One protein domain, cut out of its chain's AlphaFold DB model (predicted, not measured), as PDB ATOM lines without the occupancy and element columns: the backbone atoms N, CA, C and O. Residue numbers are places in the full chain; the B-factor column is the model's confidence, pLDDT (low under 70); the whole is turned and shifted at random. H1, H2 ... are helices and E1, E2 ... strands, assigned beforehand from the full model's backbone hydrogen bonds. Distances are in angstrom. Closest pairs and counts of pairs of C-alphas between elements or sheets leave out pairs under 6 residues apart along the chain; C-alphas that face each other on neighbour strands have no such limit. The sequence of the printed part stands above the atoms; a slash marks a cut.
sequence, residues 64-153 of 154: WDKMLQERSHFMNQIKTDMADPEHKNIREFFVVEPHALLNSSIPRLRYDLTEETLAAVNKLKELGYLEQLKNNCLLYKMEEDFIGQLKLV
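Overview. This is residues 64 to 153 of the 154 residues of an uncharacterized protein of Legionella fallonii LLAP-10 (UniProt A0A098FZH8). A small, twisted four-stranded sheet has H3 slantwise over one face, with H2 packed mainly near E2 at one edge; no named helix covers the other face. H4 crosses H2 at nearly a right angle, H1 lies farther out near H2 and H3, and the loop of residues 97 to 108 lies at the far end from H1. The printed part has 90 residues, with four named helices and four named strands in the order H1 H2 E1 E2 H3 E3 E4 H4; the sheet, E2 E1 E4 E3, is mixed, and the class is mixed, helices and strands. The whole is compact, with a radius of gyration of the C-alphas of 12.4 A and spans of 34 by 29 by 21 A.

Along the chain. H1, residues 64 to 70, begins at C-alpha 64 (3.483, 78.903, 60.345) and is 10.0 A long. H2 holds residues 72 to 83, 15.9 A. E1 is residues 92 to 96, 13.1 A, and E2 residues 109 to 112, 10.4 A. H3, residues 115 to 126, is 16.4 A long and begins at (-6.743, 84.989, 45.489). E3 is residues 130 to 132, 6.6 A, and E4 residues 139 to 142, 10.1 A. H4, residues 144 to 152, is 12.6 A long and ends at C-alpha 152 (13.620, 72.963, 58.224).

Arrangement. E2 and E1 are parallel, with N 94 and O 109 2.9 A apart. E1 and E4 are antiparallel, with N 93 and O 140 2.9 A apart. E3 and E4 form an antiparallel hairpin, with N 141 and O 131 2.8 A apart. H2 and H3 are on one face of the sheet, making two layers, helices over strands. H3 has a height over the sheet of 9.1 A. E2, H3, E3 form a split strand-helix-strand unit, a helix between two strands of one sheet that are not neighbours, with E1 and E4 between them in the sheet, and its crossover is right-handed. H2 and H3 only just touch, with 3 pairs of C-alphas within 8 A, the closest being those of Phe 74 and Thr 117, 6.1 A. H2 touches H4 with residues 79 to 83 alone, about perpendicular at 84 degrees; the closest C-alphas, of Lys 79 and Leu 150, are 5.9 A apart. H1 is close to but not clearly touching H2, the closest C-alphas being those of Leu 68 and Met 75, 6.1 A. H3 and H4 are apart. In H1, H2, H3 and H4 every O i to N i+4 pair is within hydrogen-bond range.

Size, cuts and confidence. The C-alphas farthest apart, of Lys 66 and Ser 105, are 35.2 A apart. The printed part has no cut, and its long link is E1 to E2, 12 residues. Mean pLDDT of the printed part is 89.3; residues 136 and 153 are under 70.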
ATOM      1  N   TRP A  64       2.768  79.620  61.394       86.56
ATOM      2  CA  TRP A  64       3.483  78.903  60.345       86.56
ATOM      3  C   TRP A  64       2.846  77.545  60.037       86.56
ATOM      4  O   TRP A  64       2.497  77.281  58.888       86.56
ATOM      5  N   ASP A  65       2.600  76.724  61.056       86.94
ATOM      6  CA  ASP A  65       1.960  75.415  60.883       86.94
ATOM      7  C   ASP A  65       0.574  75.557  60.246       86.94
ATOM      8  O   ASP A  65       0.194  74.806  59.346       86.94
ATOM      9  N   LYS A  66      -0.169  76.586  60.663       88.44
ATOM     10  CA  LYS A  66      -1.465  76.926  60.077       88.44
ATOM     11  C   LYS A  66      -1.346  77.329  58.603       88.44
ATOM     12  O   LYS A  66      -2.163  76.900  57.795       88.44
ATOM     13  N   MET A  67      -0.322  78.102  58.233       87.81
ATOM     14  CA  MET A  67      -0.038  78.460  56.837       87.81
ATOM     15  C   MET A  67       0.256  77.231  55.976       87.81
ATOM     16  O   MET A  67      -0.278  77.127  54.873       87.81
ATOM     17  N   LEU A  68       1.053  76.286  56.483       86.25
ATOM     18  CA  LEU A  68       1.353  75.039  55.777       86.25
ATOM     19  C   LEU A  68       0.098  74.193  55.525       86.25
ATOM     20  O   LEU A  68      -0.002  73.547  54.486       86.25
ATOM     21  N   GLN A  69      -0.868  74.214  56.446       85.62
ATOM     22  CA  GLN A  69      -2.126  73.478  56.302       85.62
ATOM     23  C   GLN A  69      -3.127  74.187  55.381       85.62
ATOM     24  O   GLN A  69      -3.685  73.566  54.480       85.62
ATOM     25  N   GLU A  70      -3.367  75.482  55.598       86.88
ATOM     26  CA  GLU A  70      -4.433  76.232  54.918       86.88
ATOM     27  C   GLU A  70      -4.042  76.722  53.521       86.88
ATOM     28  O   GLU A  70      -4.914  76.944  52.681       86.88
ATOM     29  N   ARG A  71      -2.744  76.931  53.271       86.38
ATOM     30  CA  ARG A  71      -2.192  77.485  52.020       86.38
ATOM     31  C   ARG A  71      -1.139  76.553  51.427       86.38
ATOM     32  O   ARG A  71      -0.100  76.995  50.934       86.38
ATOM     33  N   SER A  72      -1.400  75.251  51.515       85.56
ATOM     34  CA  SER A  72      -0.446  74.198  51.169       85.56
ATOM     35  C   SER A  72       0.037  74.277  49.723       85.56
ATOM     36  O   SER A  72       1.208  74.019  49.478       85.56
ATOM     37  N   HIS A  73      -0.806  74.682  48.769       89.88
ATOM     38  CA  HIS A  73      -0.409  74.770  47.364       89.88
ATOM     39  C   HIS A  73       0.702  75.808  47.156       89.88
ATOM     40  O   HIS A  73       1.790  75.453  46.702       89.88
ATOM     41  N   PHE A  74       0.478  77.062  47.569       92.56
ATOM     42  CA  PHE A  74       1.504  78.107  47.475       92.56
ATOM     43  C   PHE A  74       2.751  77.765  48.302       92.56
ATOM     44  O   PHE A  74       3.870  77.908  47.814       92.56
ATOM     45  N   MET A  75       2.569  77.282  49.537       91.69
ATOM     46  CA  MET A  75       3.686  76.940  50.424       91.69
ATOM     47  C   MET A  75       4.545  75.793  49.876       91.69
ATOM     48  O   MET A  75       5.769  75.834  49.991       91.69
ATOM     49  N   ASN A  76       3.930  74.792  49.245       91.69
ATOM     50  CA  ASN A  76       4.659  73.709  48.593       91.69
ATOM     51  C   ASN A  76       5.376  74.200  47.340       91.69
ATOM     52  O   ASN A  76       6.527  73.835  47.140       91.69
ATOM     53  N   GLN A  77       4.737  75.056  46.540       93.56
ATOM     54  CA  GLN A  77       5.356  75.621  45.345       93.56
ATOM     55  C   GLN A  77       6.630  76.399  45.696       93.56
ATOM     56  O   GLN A  77       7.697  76.084  45.178       93.56
ATOM     57  N   ILE A  78       6.554  77.335  46.650       93.00
ATOM     58  CA  ILE A  78       7.733  78.099  47.082       93.00
ATOM     59  C   ILE A  78       8.790  77.211  47.742       93.00
ATOM     60  O   ILE A  78       9.982  77.449  47.564       93.00
ATOM     61  N   LYS A  79       8.390  76.160  48.471       91.69
ATOM     62  CA  LYS A  79       9.332  75.179  49.029       91.69
ATOM     63  C   LYS A  79      10.076  74.439  47.915       91.69
ATOM     64  O   LYS A  79      11.296  74.331  47.980       91.69
ATOM     65  N   THR A  80       9.363  73.957  46.896       92.50
ATOM     66  CA  THR A  80       9.954  73.279  45.736       92.50
ATOM     67  C   THR A  80      10.900  74.204  44.982       92.50
ATOM     68  O   THR A  80      12.036  73.813  44.723       92.50
ATOM     69  N   ASP A  81      10.484  75.440  44.718       93.31
ATOM     70  CA  ASP A  81      11.321  76.415  44.023       93.31
ATOM     71  C   ASP A  81      12.593  76.722  44.820       93.31
ATOM     72  O   ASP A  81      13.674  76.792  44.246       93.31
ATOM     73  N   MET A  82      12.506  76.844  46.148       91.50
ATOM     74  CA  MET A  82      13.666  77.110  47.009       91.50
ATOM     75  C   MET A  82      14.575  75.894  47.234       91.50
ATOM     76  O   MET A  82      15.718  76.065  47.671       91.50
ATOM     77  N   ALA A  83      14.087  74.683  46.960       90.25
ATOM     78  CA  ALA A  83      14.887  73.463  46.981       90.25
ATOM     79  C   ALA A  83      15.750  73.308  45.716       90.25
ATOM     80  O   ALA A  83      16.736  72.568  45.742       90.25
ATOM     81  N   ASP A  84      15.417  74.020  44.633       92.06
ATOM     82  CA  ASP A  84      16.203  74.020  43.403       92.06
ATOM     83  C   ASP A  84      17.582  74.686  43.629       92.06
ATOM     84  O   ASP A  84      17.659  75.850  44.054       92.06
ATOM     85  N   PRO A  85      18.700  73.989  43.342       90.06
ATOM     86  CA  PRO A  85      20.037  74.565  43.423       90.06
ATOM     87  C   PRO A  85      20.222  75.851  42.604       90.06
ATOM     88  O   PRO A  85      20.987  76.722  43.029       90.06
ATOM     89  N   GLU A  86      19.532  75.996  41.468       91.00
ATOM     90  CA  GLU A  86      19.595  77.194  40.618       91.00
ATOM     91  C   GLU A  86      18.969  78.416  41.306       91.00
ATOM     92  O   GLU A  86      19.403  79.554  41.103       91.00
ATOM     93  N   HIS A  87      18.012  78.192  42.209       92.25
ATOM     94  CA  HIS A  87      17.307  79.242  42.940       92.25
ATOM     95  C   HIS A  87      17.930  79.583  44.299       92.25
ATOM     96  O   HIS A  87      17.472  80.505  44.977       92.25
ATOM     97  N   LYS A  88      19.025  78.921  44.703       87.69
ATOM     98  CA  LYS A  88      19.648  79.061  46.036       87.69
ATOM     99  C   LYS A  88      19.926  80.510  46.466       87.69
ATOM    100  O   LYS A  88      19.874  80.826  47.662       87.69
ATOM    101  N   ASN A  89      20.233  81.389  45.513       90.25
ATOM    102  CA  ASN A  89      20.572  82.795  45.761       90.25
ATOM    103  C   ASN A  89      19.418  83.768  45.479       90.25
ATOM    104  O   ASN A  89      19.577  84.970  45.677       90.25
ATOM    105  N   ILE A  90      18.262  83.277  45.029       93.00
ATOM    106  CA  ILE A  90      17.103  84.125  44.774       93.00
ATOM    107  C   ILE A  90      16.460  84.492  46.113       93.00
ATOM    108  O   ILE A  90      16.271  83.656  46.999       93.00
ATOM    109  N   ARG A  91      16.193  85.786  46.293       94.06
ATOM    110  CA  ARG A  91      15.583  86.360  47.505       94.06
ATOM    111  C   ARG A  91      14.331  87.162  47.215       94.06
ATOM    112  O   ARG A  91      13.659  87.601  48.136       94.06
ATOM    113  N   GLU A  92      14.021  87.352  45.945       94.44
ATOM    114  CA  GLU A  92      12.934  88.202  45.497       94.44
ATOM    115  C   GLU A  92      12.003  87.408  44.596       94.44
ATOM    116  O   GLU A  92      12.443  86.577  43.795       94.44
ATOM    117  N   PHE A  93      10.715  87.700  44.702       94.38
ATOM    118  CA  PHE A  93       9.721  87.129  43.819       94.38
ATOM    119  C   PHE A  93       8.618  88.116  43.479       94.38
ATOM    120  O   PHE A  93       8.316  89.051  44.225       94.38
ATOM    121  N   PHE A  94       8.001  87.869  42.333       93.81
ATOM    122  CA  PHE A  94       6.835  88.592  41.869       93.81
ATOM    123  C   PHE A  94       5.578  87.740  42.001       93.81
ATOM    124  O   PHE A  94       5.604  86.546  41.710       93.81
ATOM    125  N   VAL A  95       4.467  88.382  42.356       94.06
ATOM    126  CA  VAL A  95       3.121  87.845  42.131       94.06
ATOM    127  C   VAL A  95       2.509  88.615  40.966       94.06
ATOM    128  O   VAL A  95       2.327  89.825  41.053       94.06
ATOM    129  N   VAL A  96       2.237  87.960  39.844       92.75
ATOM    130  CA  VAL A  96       1.788  88.641  38.618       92.75
ATOM    131  C   VAL A  96       0.756  87.829  37.868       92.75
ATOM    132  O   VAL A  96       0.631  86.628  38.074       92.75
ATOM    133  N   GLU A  97       0.033  88.475  36.958       91.38
ATOM    134  CA  GLU A  97      -0.874  87.760  36.067       91.38
ATOM    135  C   GLU A  97      -0.128  86.652  35.288       91.38
ATOM    136  O   GLU A  97       1.028  86.852  34.883       91.38
ATOM    137  N   PRO A  98      -0.772  85.499  35.024       87.00
ATOM    138  CA  PRO A  98      -0.142  84.346  34.363       87.00
ATOM    139  C   PRO A  98       0.479  84.648  32.990       87.00
ATOM    140  O   PRO A  98       1.419  83.983  32.553       87.00
ATOM    141  N   HIS A  99       0.027  85.707  32.317       86.12
ATOM    142  CA  HIS A  99       0.520  86.113  30.996       86.12
ATOM    143  C   HIS A  99       1.366  87.393  31.008       86.12
ATOM    144  O   HIS A  99       1.752  87.886  29.948       86.12
ATOM    145  N   ALA A 100       1.691  87.931  32.186       85.81
ATOM    146  CA  ALA A 100       2.526  89.118  32.296       85.81
ATOM    147  C   ALA A 100       3.976  88.830  31.867       85.81
ATOM    148  O   ALA A 100       4.621  87.905  32.365       85.81
ATOM    149  N   LEU A 101       4.509  89.668  30.974       80.00
ATOM    150  CA  LEU A 101       5.921  89.653  30.602       80.00
ATOM    151  C   LEU A 101       6.709  90.561  31.547       80.00
ATOM    152  O   LEU A 101       6.533  91.779  31.553       80.00
ATOM    153  N   LEU A 102       7.594  89.960  32.338       78.75
ATOM    154  CA  LEU A 102       8.508  90.674  33.220       78.75
ATOM    155  C   LEU A 102       9.920  90.622  32.637       78.75
ATOM    156  O   LEU A 102      10.587  89.593  32.697       78.75
ATOM    157  N   ASN A 103      10.396  91.750  32.119       77.19
ATOM    158  CA  ASN A 103      11.799  91.898  31.749       77.19
ATOM    159  C   ASN A 103      12.585  92.365  32.976       77.19
ATOM    160  O   ASN A 103      12.486  93.518  33.391       77.19
ATOM    161  N   SER A 104      13.356  91.457  33.567       77.38
ATOM    162  CA  SER A 104      14.190  91.721  34.737       77.38
ATOM    163  C   SER A 104      15.612  91.246  34.477       77.38
ATOM    164  O   SER A 104      15.818  90.108  34.076       77.38
ATOM    165  N   SER A 105      16.601  92.100  34.744       82.56
ATOM    166  CA  SER A 105      18.020  91.721  34.725       82.56
ATOM    167  C   SER A 105      18.445  90.931  35.967       82.56
ATOM    168  O   SER A 105      19.507  90.317  35.972       82.56
ATOM    169  N   ILE A 106      17.628  90.957  37.023       85.69
ATOM    170  CA  ILE A 106      17.869  90.265  38.292       85.69
ATOM    171  C   ILE A 106      17.008  88.993  38.320       85.69
ATOM    172  O   ILE A 106      15.808  89.095  38.027       85.69
ATOM    173  N   PRO A 107      17.569  87.825  38.682       87.69
ATOM    174  CA  PRO A 107      16.810  86.584  38.805       87.69
ATOM    175  C   PRO A 107      15.805  86.682  39.957       87.69
ATOM    176  O   PRO A 107      16.153  87.082  41.069       87.69
ATOM    177  N   ARG A 108      14.545  86.346  39.673       92.00
ATOM    178  CA  ARG A 108      13.415  86.432  40.607       92.00
ATOM    179  C   ARG A 108      12.464  85.276  40.360       92.00
ATOM    180  O   ARG A 108      12.231  84.933  39.203       92.00
ATOM    181  N   LEU A 109      11.883  84.733  41.428       93.12
ATOM    182  CA  LEU A 109      10.804  83.756  41.287       93.12
ATOM    183  C   LEU A 109       9.525  84.459  40.826       93.12
ATOM    184  O   LEU A 109       9.350  85.673  41.001       93.12
ATOM    185  N   ARG A 110       8.622  83.688  40.229       92.88
ATOM    186  CA  ARG A 110       7.364  84.188  39.695       92.88
ATOM    187  C   ARG A 110       6.229  83.277  40.125       92.88
ATOM    188  O   ARG A 110       6.251  82.089  39.828       92.88
ATOM    189  N   TYR A 111       5.220  83.878  40.736       94.75
ATOM    190  CA  TYR A 111       3.990  83.205  41.122       94.75
ATOM    191  C   TYR A 111       2.793  83.872  40.462       94.75
ATOM    192  O   TYR A 111       2.773  85.089  40.249       94.75
ATOM    193  N   ASP A 112       1.784  83.063  40.164       94.00
ATOM    194  CA  ASP A 112       0.558  83.548  39.556       94.00
ATOM    195  C   ASP A 112      -0.281  84.327  40.569       94.00
ATOM    196  O   ASP A 112      -0.449  83.936  41.731       94.00
ATOM    197  N   LEU A 113      -0.833  85.445  40.104       93.56
ATOM    198  CA  LEU A 113      -1.778  86.259  40.845       93.56
ATOM    199  C   LEU A 113      -3.119  85.532  40.922       93.56
ATOM    200  O   LEU A 113      -3.958  85.625  40.031       93.56
ATOM    201  N   THR A 114      -3.308  84.824  42.028       92.81
ATOM    202  CA  THR A 114      -4.578  84.216  42.425       92.81
ATOM    203  C   THR A 114      -4.988  84.757  43.792       92.81
ATOM    204  O   THR A 114      -4.155  85.280  44.541       92.81
ATOM    205  N   GLU A 115      -6.268  84.626  44.147       91.19
ATOM    206  CA  GLU A 115      -6.743  84.989  45.489       91.19
ATOM    207  C   GLU A 115      -6.005  84.204  46.583       91.19
ATOM    208  O   GLU A 115      -5.686  84.753  47.638       91.19
ATOM    209  N   GLU A 116      -5.677  82.939  46.312       90.75
ATOM    210  CA  GLU A 116      -4.919  82.090  47.225       90.75
ATOM    211  C   GLU A 116      -3.488  82.607  47.422       90.75
ATOM    212  O   GLU A 116      -3.078  82.827  48.565       90.75
ATOM    213  N   THR A 117      -2.755  82.854  46.327       92.75
ATOM    214  CA  THR A 117      -1.383  83.388  46.369       92.75
ATOM    215  C   THR A 117      -1.353  84.708  47.129       92.75
ATOM    216  O   THR A 117      -0.516  84.913  48.008       92.75
ATOM    217  N   LEU A 118      -2.292  85.609  46.828       93.00
ATOM    218  CA  LEU A 118      -2.340  86.927  47.448       93.00
ATOM    219  C   LEU A 118      -2.653  86.837  48.947       93.00
ATOM    220  O   LEU A 118      -2.021  87.525  49.751       93.00
ATOM    221  N   ALA A 119      -3.591  85.972  49.342       91.94
ATOM    222  CA  ALA A 119      -3.904  85.737  50.747       91.94
ATOM    223  C   ALA A 119      -2.706  85.150  51.508       91.94
ATOM    224  O   ALA A 119      -2.407  85.599  52.617       91.94
ATOM    225  N   ALA A 120      -1.995  84.187  50.912       93.19
ATOM    226  CA  ALA A 120      -0.807  83.583  51.508       93.19
ATOM    227  C   ALA A 120       0.320  84.611  51.687       93.19
ATOM    228  O   ALA A 120       0.860  84.763  52.782       93.19
ATOM    229  N   VAL A 121       0.624  85.379  50.640       94.19
ATOM    230  CA  VAL A 121       1.673  86.406  50.659       94.19
ATOM    231  C   VAL A 121       1.356  87.524  51.649       94.19
ATOM    232  O   VAL A 121       2.231  87.927  52.414       94.19
ATOM    233  N   ASN A 122       0.106  87.993  51.707       92.75
ATOM    234  CA  ASN A 122      -0.300  88.978  52.708       92.75
ATOM    235  C   ASN A 122      -0.106  88.444  54.126       92.75
ATOM    236  O   ASN A 122       0.403  89.167  54.982       92.75
ATOM    237  N   LYS A 123      -0.435  87.170  54.365       92.25
ATOM    238  CA  LYS A 123      -0.247  86.580  55.684       92.25
ATOM    239  C   LYS A 123       1.226  86.435  56.054       92.25
ATOM    240  O   LYS A 123       1.607  86.767  57.172       92.25
ATOM    241  N   LEU A 124       2.067  86.001  55.120       92.75
ATOM    242  CA  LEU A 124       3.515  85.931  55.325       92.75
ATOM    243  C   LEU A 124       4.127  87.320  55.568       92.75
ATOM    244  O   LEU A 124       5.007  87.457  56.416       92.75
ATOM    245  N   LYS A 125       3.618  88.363  54.898       92.88
ATOM    246  CA  LYS A 125       3.999  89.759  55.152       92.88
ATOM    247  C   LYS A 125       3.628  90.203  56.569       92.88
ATOM    248  O   LYS A 125       4.464  90.768  57.262       92.88
ATOM    249  N   GLU A 126       2.409  89.911  57.031       91.25
ATOM    250  CA  GLU A 126       1.983  90.196  58.416       91.25
ATOM    251  C   GLU A 126       2.858  89.497  59.463       91.25
ATOM    252  O   GLU A 126       3.105  90.048  60.533       91.25
ATOM    253  N   LEU A 127       3.329  88.284  59.161       89.75
ATOM    254  CA  LEU A 127       4.208  87.507  60.041       89.75
ATOM    255  C   LEU A 127       5.671  87.990  60.021       89.75
ATOM    256  O   LEU A 127       6.481  87.524  60.828       89.75
ATOM    257  N   GLY A 128       6.002  88.933  59.134       90.81
ATOM    258  CA  GLY A 128       7.352  89.465  58.957       90.81
ATOM    259  C   GLY A 128       8.283  88.536  58.179       90.81
ATOM    260  O   GLY A 128       9.493  88.674  58.288       90.81
ATOM    261  N   TYR A 129       7.742  87.578  57.423       92.88
ATOM    262  CA  TYR A 129       8.531  86.694  56.559       92.88
ATOM    263  C   TYR A 129       8.833  87.310  55.192       92.88
ATOM    264  O   TYR A 129       9.766  86.877  54.514       92.88
ATOM    265  N   LEU A 130       8.035  88.302  54.786       94.69
ATOM    266  CA  LEU A 130       8.164  88.992  53.511       94.69
ATOM    267  C   LEU A 130       8.184  90.503  53.708       94.69
ATOM    268  O   LEU A 130       7.360  91.056  54.437       94.69
ATOM    269  N   GLU A 131       9.047  91.168  52.954       94.25
ATOM    270  CA  GLU A 131       9.090  92.617  52.812       94.25
ATOM    271  C   GLU A 131       8.591  93.001  51.412       94.25
ATOM    272  O   GLU A 131       9.061  92.479  50.403       94.25
ATOM    273  N   GLN A 132       7.630  93.922  51.321       93.69
ATOM    274  CA  GLN A 132       7.199  94.455  50.027       93.69
ATOM    275  C   GLN A 132       8.117  95.617  49.627       93.69
ATOM    276  O   GLN A 132       8.108  96.661  50.274       93.69
ATOM    277  N   LEU A 133       8.886  95.457  48.547       88.44
ATOM    278  CA  LEU A 133       9.935  96.421  48.177       88.44
ATOM    279  C   LEU A 133       9.394  97.713  47.548       88.44
ATOM    280  O   LEU A 133      10.032  98.762  47.619       88.44
ATOM    281  N   LYS A 134       8.239  97.650  46.876       80.88
ATOM    282  CA  LYS A 134       7.598  98.810  46.241       80.88
ATOM    283  C   LYS A 134       6.082  98.702  46.341       80.88
ATOM    284  O   LYS A 134       5.507  97.670  46.016       80.88
ATOM    285  N   ASN A 135       5.427  99.803  46.699       71.25
ATOM    286  CA  ASN A 135       3.975  99.823  46.920       71.25
ATOM    287  C   ASN A 135       3.146  99.594  45.645       71.25
ATOM    288  O   ASN A 135       2.024  99.107  45.731       71.25
ATOM    289  N   ASN A 136       3.698  99.905  44.468       67.06
ATOM    290  CA  ASN A 136       2.977  99.819  43.191       67.06
ATOM    291  C   ASN A 136       3.217  98.501  42.441       67.06
ATOM    292  O   ASN A 136       2.734  98.341  41.324       67.06
ATOM    293  N   CYS A 137       3.985  97.573  43.011       78.25
ATOM    294  CA  CYS A 137       4.124  96.240  42.446       78.25
ATOM    295  C   CYS A 137       4.060  95.173  43.533       78.25
ATOM    296  O   CYS A 137       4.402  95.388  44.695       78.25
ATOM    297  N   LEU A 138       3.620  93.992  43.125       91.81
ATOM    298  CA  LEU A 138       3.587  92.803  43.962       91.81
ATOM    299  C   LEU A 138       4.973  92.130  43.948       91.81
ATOM    300  O   LEU A 138       5.115  90.970  43.569       91.81
ATOM    301  N   LEU A 139       6.002  92.920  44.277       93.50
ATOM    302  CA  LEU A 139       7.390  92.492  44.429       93.50
ATOM    303  C   LEU A 139       7.701  92.338  45.909       93.50
ATOM    304  O   LEU A 139       7.630  93.308  46.674       93.50
ATOM    305  N   TYR A 140       8.106  91.133  46.273       95.19
ATOM    306  CA  TYR A 140       8.396  90.763  47.642       95.19
ATOM    307  C   TYR A 140       9.825  90.265  47.761       95.19
ATOM    308  O   TYR A 140      10.337  89.583  46.871       95.19
ATOM    309  N   LYS A 141      10.449  90.602  48.880       94.94
ATOM    310  CA  LYS A 141      11.724  90.070  49.328       94.94
ATOM    311  C   LYS A 141      11.466  89.108  50.482       94.94
ATOM    312  O   LYS A 141      10.684  89.405  51.380       94.94
ATOM    313  N   MET A 142      12.111  87.955  50.427       95.38
ATOM    314  CA  MET A 142      12.093  86.942  51.471       95.38
ATOM    315  C   MET A 142      13.100  87.302  52.558       95.38
ATOM    316  O   MET A 142      14.270  87.551  52.258       95.38
ATOM    317  N   GLU A 143      12.651  87.292  53.809       94.75
ATOM    318  CA  GLU A 143      13.535  87.428  54.964       94.75
ATOM    319  C   GLU A 143      14.328  86.137  55.204       94.75
ATOM    320  O   GLU A 143      13.863  85.034  54.912       94.75
ATOM    321  N   GLU A 144      15.533  86.247  55.765       90.81
ATOM    322  CA  GLU A 144      16.394  85.076  55.997       90.81
ATOM    323  C   GLU A 144      15.748  84.067  56.962       90.81
ATOM    324  O   GLU A 144      15.866  82.857  56.758       90.81
ATOM    325  N   ASP A 145      14.975  84.547  57.943       89.31
ATOM    326  CA  ASP A 145      14.186  83.701  58.845       89.31
ATOM    327  C   ASP A 145      13.177  82.834  58.076       89.31
ATOM    328  O   ASP A 145      13.009  81.656  58.385       89.31
ATOM    329  N   PHE A 146      12.528  83.386  57.043       92.06
ATOM    330  CA  PHE A 146      11.586  82.644  56.198       92.06
ATOM    331  C   PHE A 146      12.294  81.536  55.418       92.06
ATOM    332  O   PHE A 146      11.840  80.394  55.384       92.06
ATOM    333  N   ILE A 147      13.449  81.856  54.837       90.81
ATOM    334  CA  ILE A 147      14.258  80.904  54.068       90.81
ATOM    335  C   ILE A 147      14.789  79.790  54.969       90.81
ATOM    336  O   ILE A 147      14.848  78.635  54.551       90.81
ATOM    337  N   GLY A 148      15.162  80.126  56.205       89.25
ATOM    338  CA  GLY A 148      15.507  79.151  57.231       89.25
ATOM    339  C   GLY A 148      14.351  78.191  57.505       89.25
ATOM    340  O   GLY A 148      14.545  76.981  57.442       89.25
ATOM    341  N   GLN A 149      13.143  78.715  57.729       87.06
ATOM    342  CA  GLN A 149      11.948  77.902  57.988       87.06
ATOM    343  C   GLN A 149      11.603  76.967  56.823       87.06
ATOM    344  O   GLN A 149      11.327  75.790  57.047       87.06
ATOM    345  N   LEU A 150      11.690  77.444  55.577       88.50
ATOM    346  CA  LEU A 150      11.425  76.617  54.393       88.50
ATOM    347  C   LEU A 150      12.361  75.403  54.271       88.50
ATOM    348  O   LEU A 150      11.957  74.390  53.712       88.50
ATOM    349  N   LYS A 151      13.588  75.491  54.802       84.31
ATOM    350  CA  LYS A 151      14.578  74.399  54.783       84.31
ATOM    351  C   LYS A 151      14.445  73.416  55.944       84.31
ATOM    352  O   LYS A 151      15.037  72.348  55.883       84.31
ATOM    353  N   LEU A 152      13.766  73.798  57.024       78.31
ATOM    354  CA  LEU A 152      13.620  72.963  58.224       78.31
ATOM    355  C   LEU A 152      12.453  71.980  58.123       78.31
ATOM    356  O   LEU A 152      12.419  70.986  58.842       78.31
ATOM    357  N   VAL A 153      11.480  72.283  57.267       62.41
ATOM    358  CA  VAL A 153      10.341  71.415  56.997       62.41
ATOM    359  C   VAL A 153      10.773  70.458  55.894       62.41
ATOM    360  O   VAL A 153      10.676  70.835  54.733       62.41
TER     361      VAL A 153